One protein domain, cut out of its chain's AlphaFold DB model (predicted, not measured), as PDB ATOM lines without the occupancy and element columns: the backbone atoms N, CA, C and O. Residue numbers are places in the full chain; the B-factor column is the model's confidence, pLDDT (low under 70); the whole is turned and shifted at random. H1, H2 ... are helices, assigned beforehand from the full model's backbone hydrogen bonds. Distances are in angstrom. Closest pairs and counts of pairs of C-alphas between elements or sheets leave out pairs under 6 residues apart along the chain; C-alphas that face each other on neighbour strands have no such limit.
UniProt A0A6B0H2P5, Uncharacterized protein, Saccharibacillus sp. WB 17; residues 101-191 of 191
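AT A GLANCE: This is residues 101 to 191 of the 191 residues of an uncharacterized protein of Saccharibacillus sp. WB 17 (UniProt A0A6B0H2P5). Three helices, H1, H3 and H5, run the same way and pack on one another loosely side by side in a triangle at one end of the domain, while a long looping stretch, residues 140 to 169, makes the other end. Two short helices join them: H2 packs on H3, and H4 on H5. The printed part has 91 residues with five named helices, H1 to H5 in order, and no named strand; it is all helix by class, though under half of the residues, 41, are in named elements. It is compact, with a radius of gyration of the C-alphas of 12.4 A and spans of 32 by 27 by 23 A.

IN THESE COORDINATES: H1, residues 101 to 112, begins at C-alpha 101 (8.463, -18.277, -27.944) and is 16.4 A long. H5, residues 178 to 189, is 16.7 A long and ends at C-alpha 189 (14.410, -4.922, -43.876). H3, residues 132 to 139, is 10.4 A long. H2 is residues 119 to 122 and H4 residues 170 to 174.

HOW THE PARTS SIT: H1 and H5 touch, closest at the C-alphas of Ala 107 and Met 182, 6.7 A, at a shallow tilt of 34 degrees, only just short of steep. H1 touches H3 with residues 107 to 111 alone, closest at the C-alphas of Ala 110 and Arg 132, 5.1 A, at a steep tilt of 39 degrees. H3 and H5 touch at a shallow tilt of 31 degrees; their closest C-alphas, Val 134 and His 179, are 6.3 A apart. H2 touches H3, the closest C-alphas being Glu 121 and Tyr 133, 5.3 A. H5 touches H4 with residues 180 to 184 alone, closest at the C-alphas of Phe 172 and Lys 180, 5.9 A. H2 and H4 are apart. In H1, H3, H4 and H5 every O i to N i+4 pair is within hydrogen-bond range; H2 is too short for one.

THE WHOLE: The farthest C-alphas, Glu 101 and Asp 147, are 36.2 A apart. The printed part has no cut. The link H3 to H4 is long, 30 residues. Residues 154 to 161 and 191 have pLDDT under 70.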
ATOM      1  N   GLU A 101       9.347 -19.438 -28.074       82.50
ATOM      2  CA  GLU A 101       8.463 -18.277 -27.944       82.50
ATOM      3  C   GLU A 101       9.171 -17.116 -27.242       82.50
ATOM      4  O   GLU A 101       9.138 -15.984 -27.728       82.50
ATOM      5  N   GLU A 102       9.866 -17.405 -26.145       85.50
ATOM      6  CA  GLU A 102      10.629 -16.420 -25.385       85.50
ATOM      7  C   GLU A 102      11.780 -15.841 -26.210       85.50
ATOM      8  O   GLU A 102      11.850 -14.626 -26.377       85.50
ATOM      9  N   GLN A 103      12.585 -16.694 -26.856       85.00
ATOM     10  CA  GLN A 103      13.658 -16.254 -27.760       85.00
ATOM     11  C   GLN A 103      13.120 -15.368 -28.894       85.00
ATOM     12  O   GLN A 103      13.716 -14.351 -29.248       85.00
ATOM     13  N   THR A 104      11.963 -15.728 -29.456       87.12
ATOM     14  CA  THR A 104      11.311 -14.948 -30.517       87.12
ATOM     15  C   THR A 104      10.835 -13.595 -29.993       87.12
ATOM     16  O   THR A 104      11.012 -12.572 -30.656       87.12
ATOM     17  N   ARG A 105      10.247 -13.563 -28.794       90.44
ATOM     18  CA  ARG A 105       9.775 -12.332 -28.155       90.44
ATOM     19  C   ARG A 105      10.928 -11.379 -27.860       90.44
ATOM     20  O   ARG A 105      10.824 -10.203 -28.202       90.44
ATOM     21  N   GLU A 106      12.007 -11.883 -27.271       90.31
ATOM     22  CA  GLU A 106      13.209 -11.102 -26.968       90.31
ATOM     23  C   GLU A 106      13.865 -10.572 -28.250       90.31
ATOM     24  O   GLU A 106      14.212  -9.394 -28.327       90.31
ATOM     25  N   ALA A 107      13.950 -11.398 -29.299       91.12
ATOM     26  CA  ALA A 107      14.449 -10.984 -30.608       91.12
ATOM     27  C   ALA A 107      13.628  -9.831 -31.209       91.12
ATOM     28  O   ALA A 107      14.193  -8.832 -31.657       91.12
ATOM     29  N   ILE A 108      12.296  -9.939 -31.191       92.81
ATOM     30  CA  ILE A 108      11.398  -8.883 -31.683       92.81
ATOM     31  C   ILE A 108      11.558  -7.606 -30.854       92.81
ATOM     32  O   ILE A 108      11.592  -6.515 -31.421       92.81
ATOM     33  N   GLN A 109      11.638  -7.720 -29.527       94.00
ATOM     34  CA  GLN A 109      11.831  -6.566 -28.648       94.00
ATOM     35  C   GLN A 109      13.155  -5.856 -28.936       94.00
ATOM     36  O   GLN A 109      13.154  -4.641 -29.116       94.00
ATOM     37  N   ALA A 110      14.250  -6.606 -29.073       92.88
ATOM     38  CA  ALA A 110      15.557  -6.046 -29.399       92.88
ATOM     39  C   ALA A 110      15.555  -5.311 -30.747       92.88
ATOM     40  O   ALA A 110      16.116  -4.222 -30.848       92.88
ATOM     41  N   ILE A 111      14.899  -5.874 -31.769       93.38
ATOM     42  CA  ILE A 111      14.766  -5.232 -33.087       93.38
ATOM     43  C   ILE A 111      13.930  -3.950 -32.985       93.38
ATOM     44  O   ILE A 111      14.320  -2.922 -33.524       93.38
ATOM     45  N   LYS A 112      12.812  -3.967 -32.248       93.19
ATOM     46  CA  LYS A 112      11.971  -2.773 -32.047       93.19
ATOM     47  C   LYS A 112      12.692  -1.636 -31.320       93.19
ATOM     48  O   LYS A 112      12.324  -0.483 -31.503       93.19
ATOM     49  N   GLN A 113      13.685  -1.957 -30.496       93.44
ATOM     50  CA  GLN A 113      14.485  -0.999 -29.729       93.44
ATOM     51  C   GLN A 113      15.846  -0.713 -30.386       93.44
ATOM     52  O   GLN A 113      16.804  -0.363 -29.698       93.44
ATOM     53  N   ILE A 114      15.961  -0.859 -31.712       91.38
ATOM     54  CA  ILE A 114      17.224  -0.692 -32.451       91.38
ATOM     55  C   ILE A 114      17.920   0.653 -32.198       91.38
ATOM     56  O   ILE A 114      19.152   0.716 -32.106       91.38
ATOM     57  N   ASP A 115      17.155   1.725 -32.013       92.00
ATOM     58  CA  ASP A 115      17.696   3.057 -31.741       92.00
ATOM     59  C   ASP A 115      18.376   3.138 -30.371       92.00
ATOM     60  O   ASP A 115      19.433   3.759 -30.243       92.00
ATOM     61  N   GLU A 116      17.845   2.420 -29.382       93.25
ATOM     62  CA  GLU A 116      18.352   2.355 -28.006       93.25
ATOM     63  C   GLU A 116      19.572   1.429 -27.867       93.25
ATOM     64  O   GLU A 116      20.254   1.423 -26.839       93.25
ATOM     65  N   VAL A 117      19.867   0.617 -28.889       92.19
ATOM     66  CA  VAL A 117      21.024  -0.282 -28.891       92.19
ATOM     67  C   VAL A 117      22.314   0.509 -29.116       92.19
ATOM     68  O   VAL A 117      22.541   1.142 -30.159       92.19
ATOM     69  N   SER A 118      23.187   0.450 -28.112       92.50
ATOM     70  CA  SER A 118      24.463   1.158 -28.067       92.50
ATOM     71  C   SER A 118      25.635   0.267 -28.490       92.50
ATOM     72  O   SER A 118      25.548  -0.961 -28.553       92.50
ATOM     73  N   ARG A 119      26.784   0.902 -28.741       90.81
ATOM     74  CA  ARG A 119      28.034   0.221 -29.104       90.81
ATOM     75  C   ARG A 119      28.530  -0.749 -28.025       90.81
ATOM     76  O   ARG A 119      29.216  -1.717 -28.341       90.81
ATOM     77  N   THR A 120      28.200  -0.521 -26.752       89.38
ATOM     78  CA  THR A 120      28.688  -1.361 -25.644       89.38
ATOM     79  C   THR A 120      28.149  -2.789 -25.711       89.38
ATOM     80  O   THR A 120      28.807  -3.713 -25.237       89.38
ATOM     81  N   GLU A 121      27.011  -3.000 -26.375       88.81
ATOM     82  CA  GLU A 121      26.445  -4.337 -26.591       88.81
ATOM     83  C   GLU A 121      27.345  -5.219 -27.476       88.81
ATOM     84  O   GLU A 121      27.379  -6.440 -27.313       88.81
ATOM     85  N   LEU A 122      28.176  -4.620 -28.346       86.75
ATOM     86  CA  LEU A 122      29.176  -5.354 -29.133       86.75
ATOM     87  C   LEU A 122      30.272  -5.987 -28.286       86.75
ATOM     88  O   LEU A 122      30.933  -6.900 -28.779       86.75
ATOM     89  N   ILE A 123      30.521  -5.472 -27.078       84.06
ATOM     90  CA  ILE A 123      31.608  -5.934 -26.209       84.06
ATOM     91  C   ILE A 123      31.127  -6.753 -25.009       84.06
ATOM     92  O   ILE A 123      31.964  -7.357 -24.340       84.06
ATOM     93  N   SER A 124      29.812  -6.863 -24.800       78.31
ATOM     94  CA  SER A 124      29.206  -7.559 -23.660       78.31
ATOM     95  C   SER A 124      29.737  -8.991 -23.465       78.31
ATOM     96  O   SER A 124      30.031  -9.716 -24.421       78.31
ATOM     97  N   ALA A 125      29.856  -9.430 -22.211       71.12
ATOM     98  CA  ALA A 125      30.220 -10.809 -21.883       71.12
ATOM     99  C   ALA A 125      29.081 -11.805 -22.194       71.12
ATOM    100  O   ALA A 125      29.322 -13.002 -22.355       71.12
ATOM    101  N   THR A 126      27.841 -11.322 -22.323       75.19
ATOM    102  CA  THR A 126      26.630 -12.133 -22.521       75.19
ATOM    103  C   THR A 126      26.144 -12.166 -23.972       75.19
ATOM    104  O   THR A 126      25.029 -12.609 -24.230       75.19
ATOM    105  N   ARG A 127      26.996 -11.805 -24.946       78.75
ATOM    106  CA  ARG A 127      26.685 -11.770 -26.397       78.75
ATOM    107  C   ARG A 127      26.023 -13.024 -26.980       78.75
ATOM    108  O   ARG A 127      25.392 -12.958 -28.022       78.75
ATOM    109  N   TYR A 128      26.207 -14.179 -26.351       75.12
ATOM    110  CA  TYR A 128      25.637 -15.457 -26.789       75.12
ATOM    111  C   TYR A 128      24.185 -15.682 -26.340       75.12
ATOM    112  O   TYR A 128      23.544 -16.601 -26.840       75.12
ATOM    113  N   LYS A 129      23.704 -14.882 -25.386       78.69
ATOM    114  CA  LYS A 129      22.349 -14.937 -24.826       78.69
ATOM    115  C   LYS A 129      21.534 -13.690 -25.133       78.69
ATOM    116  O   LYS A 129      20.320 -13.790 -25.162       78.69
ATOM    117  N   ASP A 130      22.192 -12.547 -25.317       87.12
ATOM    118  CA  ASP A 130      21.515 -11.266 -25.482       87.12
ATOM    119  C   ASP A 130      21.190 -10.977 -26.964       87.12
ATOM    120  O   ASP A 130      22.118 -10.796 -27.761       87.12
ATOM    121  N   PRO A 131      19.905 -10.878 -27.351       89.50
ATOM    122  CA  PRO A 131      19.515 -10.545 -28.718       89.50
ATOM    123  C   PRO A 131      19.961  -9.147 -29.161       89.50
ATOM    124  O   PRO A 131      20.199  -8.923 -30.353       89.50
ATOM    125  N   ARG A 132      20.122  -8.195 -28.228       92.75
ATOM    126  CA  ARG A 132      20.557  -6.820 -28.534       92.75
ATOM    127  C   ARG A 132      21.957  -6.796 -29.136       92.75
ATOM    128  O   ARG A 132      22.267  -5.900 -29.919       92.75
ATOM    129  N   TYR A 133      22.767  -7.824 -28.875       92.69
ATOM    130  CA  TYR A 133      24.054  -8.007 -29.535       92.69
ATOM    131  C   TYR A 133      23.929  -8.087 -31.062       92.69
ATOM    132  O   TYR A 133      24.703  -7.444 -31.764       92.69
ATOM    133  N   VAL A 134      22.968  -8.846 -31.601       93.94
ATOM    134  CA  VAL A 134      22.820  -9.014 -33.063       93.94
ATOM    135  C   VAL A 134      22.392  -7.707 -33.718       93.94
ATOM    136  O   VAL A 134      22.844  -7.371 -34.812       93.94
ATOM    137  N   VAL A 135      21.554  -6.945 -33.020       94.44
ATOM    138  CA  VAL A 135      21.136  -5.611 -33.444       94.44
ATOM    139  C   VAL A 135      22.335  -4.662 -33.464       94.44
ATOM    140  O   VAL A 135      22.577  -4.006 -34.475       94.44
ATOM    141  N   ALA A 136      23.154  -4.664 -32.407       93.56
ATOM    142  CA  ALA A 136      24.390  -3.885 -32.354       93.56
ATOM    143  C   ALA A 136      25.367  -4.296 -33.466       93.56
ATOM    144  O   ALA A 136      25.953  -3.441 -34.124       93.56
ATOM    145  N   LEU A 137      25.504  -5.602 -33.715       93.31
ATOM    146  CA  LEU A 137      26.335  -6.163 -34.779       93.31
ATOM    147  C   LEU A 137      25.917  -5.656 -36.162       93.31
ATOM    148  O   LEU A 137      26.777  -5.382 -36.994       93.31
ATOM    149  N   SER A 138      24.612  -5.535 -36.409       94.00
ATOM    150  CA  SER A 138      24.087  -4.993 -37.663       94.00
ATOM    151  C   SER A 138      24.288  -3.480 -37.760       94.00
ATOM    152  O   SER A 138      24.725  -2.993 -38.798       94.00
ATOM    153  N   LYS A 139      23.998  -2.741 -36.681       93.19
ATOM    154  CA  LYS A 139      24.037  -1.270 -36.634       93.19
ATOM    155  C   LYS A 139      25.452  -0.702 -36.760       93.19
ATOM    156  O   LYS A 139      25.657   0.281 -37.456       93.19
ATOM    157  N   TYR A 140      26.425  -1.332 -36.109       93.06
ATOM    158  CA  TYR A 140      27.822  -0.881 -36.069       93.06
ATOM    159  C   TYR A 140      28.733  -1.776 -36.923       93.06
ATOM    160  O   TYR A 140      29.910  -1.955 -36.612       93.06
ATOM    161  N   LEU A 141      28.187  -2.376 -37.987       91.94
ATOM    162  CA  LEU A 141      28.891  -3.342 -38.835       91.94
ATOM    163  C   LEU A 141      30.205  -2.788 -39.409       91.94
ATOM    164  O   LEU A 141      31.197  -3.514 -39.479       91.94
ATOM    165  N   ASP A 142      30.215  -1.508 -39.781       91.31
ATOM    166  CA  ASP A 142      31.372  -0.828 -40.376       91.31
ATOM    167  C   ASP A 142      32.529  -0.625 -39.385       91.31
ATOM    168  O   ASP A 142      33.663  -0.370 -39.783       91.31
ATOM    169  N   GLU A 143      32.266  -0.774 -38.087       90.69
ATOM    170  CA  GLU A 143      33.265  -0.625 -37.030       90.69
ATOM    171  C   GLU A 143      33.930  -1.952 -36.640       90.69
ATOM    172  O   GLU A 143      34.833  -1.976 -35.799       90.69
ATOM    173  N   ILE A 144      33.471  -3.069 -37.209       88.62
ATOM    174  CA  ILE A 144      33.959  -4.403 -36.867       88.62
ATOM    175  C   ILE A 144      35.249  -4.689 -37.642       88.62
ATOM    176  O   ILE A 144      35.236  -4.696 -38.876       88.62
ATOM    177  N   PRO A 145      36.365  -5.003 -36.959       89.25
ATOM    178  CA  PRO A 145      37.583  -5.381 -37.647       89.25
ATOM    179  C   PRO A 145      37.441  -6.801 -38.213       89.25
ATOM    180  O   PRO A 145      37.265  -7.782 -37.489       89.25
ATOM    181  N   PHE A 146      37.524  -6.906 -39.540       88.88
ATOM    182  CA  PHE A 146      37.505  -8.170 -40.288       88.88
ATOM    183  C   PHE A 146      38.913  -8.715 -40.569       88.88
ATOM    184  O   PHE A 146      39.118  -9.498 -41.487       88.88
ATOM    185  N   ASP A 147      39.903  -8.317 -39.782       86.00
ATOM    186  CA  ASP A 147      41.294  -8.775 -39.873       86.00
ATOM    187  C   ASP A 147      41.542 -10.113 -39.148       86.00
ATOM    188  O   ASP A 147      42.652 -10.642 -39.158       86.00
ATOM    189  N   GLY A 148      40.504 -10.689 -38.537       82.56
ATOM    190  CA  GLY A 148      40.605 -11.903 -37.737       82.56
ATOM    191  C   GLY A 148      40.858 -11.669 -36.246       82.56
ATOM    192  O   GLY A 148      41.118 -12.628 -35.521       82.56
ATOM    193  N   THR A 149      40.758 -10.431 -35.762       85.75
ATOM    194  CA  THR A 149      40.866 -10.123 -34.325       85.75
ATOM    195  C   THR A 149      39.518 -10.176 -33.604       85.75
ATOM    196  O   THR A 149      39.465 -10.505 -32.416       85.75
ATOM    197  N   TYR A 150      38.410  -9.917 -34.305       86.25
ATOM    198  CA  TYR A 150      37.078  -9.900 -33.703       86.25
ATOM    199  C   TYR A 150      36.486 -11.307 -33.529       86.25
ATOM    200  O   TYR A 150      36.400 -12.083 -34.483       86.25
ATOM    201  N   GLN A 151      36.007 -11.612 -32.319       86.56
ATOM    202  CA  GLN A 151      35.264 -12.836 -31.994       86.56
ATOM    203  C   GLN A 151      33.769 -12.539 -31.864       86.56
ATOM    204  O   GLN A 151      33.371 -11.693 -31.060       86.56
ATOM    205  N   LEU A 152      32.945 -13.280 -32.608       86.56
ATOM    206  CA  LEU A 152      31.486 -13.144 -32.568       86.56
ATOM    207  C   LEU A 152      30.903 -13.535 -31.194       86.56
ATOM    208  O   LEU A 152      30.037 -12.854 -30.654       86.56
ATOM    209  N   TYR A 153      31.422 -14.602 -30.583       83.19
ATOM    210  CA  TYR A 153      31.015 -15.045 -29.250       83.19
ATOM    211  C   TYR A 153      32.237 -15.199 -28.342       83.19
ATOM    212  O   TYR A 153      33.244 -15.780 -28.732       83.19
ATOM    213  N   GLY A 154      32.142 -14.683 -27.113       64.56
ATOM    214  CA  GLY A 154      33.261 -14.570 -26.165       64.56
ATOM    215  C   GLY A 154      33.667 -15.853 -25.428       64.56
ATOM    216  O   GLY A 154      34.314 -15.768 -24.388       64.56
ATOM    217  N   HIS A 155      33.289 -17.037 -25.910       60.09
ATOM    218  CA  HIS A 155      33.705 -18.285 -25.267       60.09
ATOM    219  C   HIS A 155      35.091 -18.701 -25.759       60.09
ATOM    220  O   HIS A 155      35.378 -18.628 -26.953       60.09
ATOM    221  N   ARG A 156      35.942 -19.206 -24.854       48.59
ATOM    222  CA  ARG A 156      37.109 -20.002 -25.269       48.59
ATOM    223  C   ARG A 156      36.602 -21.123 -26.175       48.59
ATOM    224  O   ARG A 156      35.628 -21.781 -25.816       48.59
ATOM    225  N   ASN A 157      37.256 -21.328 -27.317       50.91
ATOM    226  CA  ASN A 157      36.950 -22.380 -28.291       50.91
ATOM    227  C   ASN A 157      37.099 -23.778 -27.656       50.91
ATOM    228  O   ASN A 157      38.080 -24.473 -27.890       50.91
ATOM    229  N   LEU A 158      36.146 -24.194 -26.823       49.72
ATOM    230  CA  LEU A 158      36.177 -25.464 -26.092       49.72
ATOM    231  C   LEU A 158      35.908 -26.667 -27.009       49.72
ATOM    232  O   LEU A 158      36.213 -27.794 -26.640       49.72
ATOM    233  N   TYR A 159      35.380 -26.428 -28.215       51.41
ATOM    234  CA  TYR A 159      34.959 -27.477 -29.149       51.41
ATOM    235  C   TYR A 159      35.306 -27.171 -30.616       51.41
ATOM    236  O   TYR A 159      34.599 -27.605 -31.517       51.41
ATOM    237  N   GLY A 160      36.367 -26.396 -30.878       54.50
ATOM    238  CA  GLY A 160      36.824 -26.117 -32.250       54.50
ATOM    239  C   GLY A 160      35.951 -25.152 -33.067       54.50
ATOM    240  O   GLY A 160      36.265 -24.893 -34.227       54.50
ATOM    241  N   ASP A 161      34.894 -24.583 -32.479       65.06
ATOM    242  CA  ASP A 161      34.099 -23.538 -33.125       65.06
ATOM    243  C   ASP A 161      34.966 -22.289 -33.360       65.06
ATOM    244  O   ASP A 161      35.481 -21.695 -32.420       65.06
ATOM    245  N   ASN A 162      35.138 -21.882 -34.618       76.94
ATOM    246  CA  ASN A 162      35.880 -20.674 -34.976       76.94
ATOM    247  C   ASN A 162      34.908 -19.497 -35.153       76.94
ATOM    248  O   ASN A 162      34.307 -19.344 -36.220       76.94
ATOM    249  N   TYR A 163      34.808 -18.624 -34.147       83.62
ATOM    250  CA  TYR A 163      33.978 -17.409 -34.191       83.62
ATOM    251  C   TYR A 163      34.705 -16.160 -34.688       83.62
ATOM    252  O   TYR A 163      34.117 -15.078 -34.718       83.62
ATOM    253  N   THR A 164      35.953 -16.310 -35.123       87.56
ATOM    254  CA  THR A 164      36.757 -15.211 -35.642       87.56
ATOM    255  C   THR A 164      36.148 -14.652 -36.924       87.56
ATOM    256  O   THR A 164      35.954 -15.386 -37.896       87.56
ATOM    257  N   LEU A 165      35.880 -13.354 -36.990       86.38
ATOM    258  CA  LEU A 165      35.424 -12.717 -38.220       86.38
ATOM    259  C   LEU A 165      36.614 -12.266 -39.067       86.38
ATOM    260  O   LEU A 165      37.414 -11.438 -38.654       86.38
ATOM    261  N   SER A 166      36.700 -12.806 -40.284       87.44
ATOM    262  CA  SER A 166      37.692 -12.389 -41.292       87.44
ATOM    263  C   SER A 166      37.058 -11.685 -42.492       87.44
ATOM    264  O   SER A 166      37.759 -11.148 -43.339       87.44
ATOM    265  N   ARG A 167      35.726 -11.766 -42.634       90.06
ATOM    266  CA  ARG A 167      34.939 -11.146 -43.712       90.06
ATOM    267  C   ARG A 167      33.495 -10.921 -43.242       90.06
ATOM    268  O   ARG A 167      32.989 -11.775 -42.506       90.06
ATOM    269  N   PRO A 168      32.789  -9.880 -43.726       88.31
ATOM    270  CA  PRO A 168      31.381  -9.639 -43.385       88.31
ATOM    271  C   PRO A 168      30.456 -10.812 -43.722       88.31
ATOM    272  O   PRO A 168      29.525 -11.121 -42.981       88.31
ATOM    273  N   SER A 169      30.731 -11.526 -44.819       88.62
ATOM    274  CA  SER A 169      29.933 -12.682 -45.247       88.62
ATOM    275  C   SER A 169      29.962 -13.851 -44.260       88.62
ATOM    276  O   SER A 169      29.066 -14.691 -44.291       88.62
ATOM    277  N   HIS A 170      30.954 -13.918 -43.366       89.62
ATOM    278  CA  HIS A 170      31.054 -14.991 -42.380       89.62
ATOM    279  C   HIS A 170      30.071 -14.831 -41.218       89.62
ATOM    280  O   HIS A 170      29.833 -15.811 -40.516       89.62
ATOM    281  N   ILE A 171      29.498 -13.639 -41.013       90.56
ATOM    282  CA  ILE A 171      28.630 -13.357 -39.863       90.56
ATOM    283  C   ILE A 171      27.458 -14.339 -39.819       90.56
ATOM    284  O   ILE A 171      27.303 -15.053 -38.834       90.56
ATOM    285  N   PHE A 172      26.699 -14.458 -40.910       90.69
ATOM    286  CA  PHE A 172      25.528 -15.339 -40.962       90.69
ATOM    287  C   PHE A 172      25.861 -16.798 -40.611       90.69
ATOM    288  O   PHE A 172      25.159 -17.426 -39.825       90.69
ATOM    289  N   PHE A 173      26.961 -17.331 -41.150       87.56
ATOM    290  CA  PHE A 173      27.349 -18.727 -40.930       87.56
ATOM    291  C   PHE A 173      27.908 -18.992 -39.530       87.56
ATOM    292  O   PHE A 173      27.902 -20.138 -39.087       87.56
ATOM    293  N   LYS A 174      28.408 -17.954 -38.848       88.94
ATOM    294  CA  LYS A 174      29.015 -18.060 -37.515       88.94
ATOM    295  C   LYS A 174      28.057 -17.705 -36.380       88.94
ATOM    296  O   LYS A 174      28.315 -18.112 -35.247       88.94
ATOM    297  N   LEU A 175      26.973 -16.978 -36.659       89.12
ATOM    298  CA  LEU A 175      25.870 -16.790 -35.715       89.12
ATOM    299  C   LEU A 175      25.225 -18.142 -35.391       89.12
ATOM    300  O   LEU A 175      25.267 -19.069 -36.196       89.12
ATOM    301  N   LYS A 176      24.628 -18.258 -34.207       84.94
ATOM    302  CA  LYS A 176      23.994 -19.491 -33.733       84.94
ATOM    303  C   LYS A 176      22.515 -19.290 -33.445       84.94
ATOM    304  O   LYS A 176      22.125 -18.252 -32.916       84.94
ATOM    305  N   GLY A 177      21.722 -20.314 -33.751       84.69
ATOM    306  CA  GLY A 177      20.303 -20.355 -33.423       84.69
ATOM    307  C   GLY A 177      19.551 -19.127 -33.935       84.69
ATOM    308  O   GLY A 177      19.768 -18.663 -35.059       84.69
ATOM    309  N   TYR A 178      18.700 -18.562 -33.079       86.75
ATOM    310  CA  TYR A 178      17.781 -17.492 -33.459       86.75
ATOM    311  C   TYR A 178      18.497 -16.184 -33.844       86.75
ATOM    312  O   TYR A 178      17.942 -15.375 -34.590       86.75
ATOM    313  N   HIS A 179      19.772 -16.011 -33.467       90.69
ATOM    314  CA  HIS A 179      20.586 -14.883 -33.928       90.69
ATOM    315  C   HIS A 179      20.751 -14.876 -35.459       90.69
ATOM    316  O   HIS A 179      20.831 -13.806 -36.062       90.69
ATOM    317  N   LYS A 180      20.757 -16.050 -36.116       90.94
ATOM    318  CA  LYS A 180      20.772 -16.143 -37.588       90.94
ATOM    319  C   LYS A 180      19.507 -15.557 -38.205       90.94
ATOM    320  O   LYS A 180      19.592 -14.828 -39.192       90.94
ATOM    321  N   ALA A 181      18.348 -15.866 -37.620       89.56
ATOM    322  CA  ALA A 181      17.065 -15.339 -38.074       89.56
ATOM    323  C   ALA A 181      17.007 -13.817 -37.902       89.56
ATOM    324  O   ALA A 181      16.637 -13.111 -38.838       89.56
ATOM    325  N   MET A 182      17.456 -13.310 -36.749       93.19
ATOM    326  CA  MET A 182      17.556 -11.870 -36.497       93.19
ATOM    327  C   MET A 182      18.447 -11.170 -37.522       93.19
ATOM    328  O   MET A 182      18.047 -10.174 -38.117       93.19
ATOM    329  N   TRP A 183      19.641 -11.710 -37.774       93.88
ATOM    330  CA  TRP A 183      20.565 -11.151 -38.757       93.88
ATOM    331  C   TRP A 183      19.972 -11.119 -40.165       93.88
ATOM    332  O   TRP A 183      20.115 -10.125 -40.878       93.88
ATOM    333  N   LEU A 184      19.293 -12.196 -40.570       91.81
ATOM    334  CA  LEU A 184      18.624 -12.259 -41.864       91.81
ATOM    335  C   LEU A 184      17.537 -11.183 -41.977       91.81
ATOM    336  O   LEU A 184      17.485 -10.491 -42.990       91.81
ATOM    337  N   TYR A 185      16.716 -11.018 -40.937       92.94
ATOM    338  CA  TYR A 185      15.682  -9.986 -40.889       92.94
ATOM    339  C   TYR A 185      16.285  -8.582 -41.031       92.94
ATOM    340  O   TYR A 185      15.926  -7.852 -41.953       92.94
ATOM    341  N   LEU A 186      17.261  -8.240 -40.186       93.00
ATOM    342  CA  LEU A 186      17.902  -6.922 -40.189       93.00
ATOM    343  C   LEU A 186      18.542  -6.602 -41.548       93.00
ATOM    344  O   LEU A 186      18.404  -5.499 -42.066       93.00
ATOM    345  N   ARG A 187      19.181  -7.585 -42.194       91.50
ATOM    346  CA  ARG A 187      19.806  -7.393 -43.515       91.50
ATOM    347  C   ARG A 187      18.816  -7.167 -44.652       91.50
ATOM    348  O   ARG A 187      19.221  -6.579 -45.657       91.50
ATOM    349  N   LEU A 188      17.599  -7.696 -44.537       90.88
ATOM    350  CA  LEU A 188      16.565  -7.601 -45.567       90.88
ATOM    351  C   LEU A 188      15.692  -6.354 -45.407       90.88
ATOM    352  O   LEU A 188      15.243  -5.825 -46.421       90.88
ATOM    353  N   PHE A 189      15.453  -5.909 -44.171       88.50
ATOM    354  CA  PHE A 189      14.410  -4.922 -43.876       88.50
ATOM    355  C   PHE A 189      14.894  -3.643 -43.181       88.50
ATOM    356  O   PHE A 189      14.186  -2.649 -43.255       88.50
ATOM    357  N   GLU A 190      16.077  -3.633 -42.560       75.12
ATOM    358  CA  GLU A 190      16.582  -2.512 -41.739       75.12
ATOM    359  C   GLU A 190      17.912  -1.956 -42.292       75.12
ATOM    360  O   GLU A 190      18.881  -1.769 -41.559       75.12
ATOM    361  N   ARG A 191      17.993  -1.767 -43.617       57.38
ATOM    362  CA  ARG A 191      19.160  -1.164 -44.290       57.38
ATOM    363  C   ARG A 191      19.021   0.337 -44.482       57.38
ATOM    364  O   ARG A 191      17.970   0.743 -45.021       57.38
TER     365      ARG A 191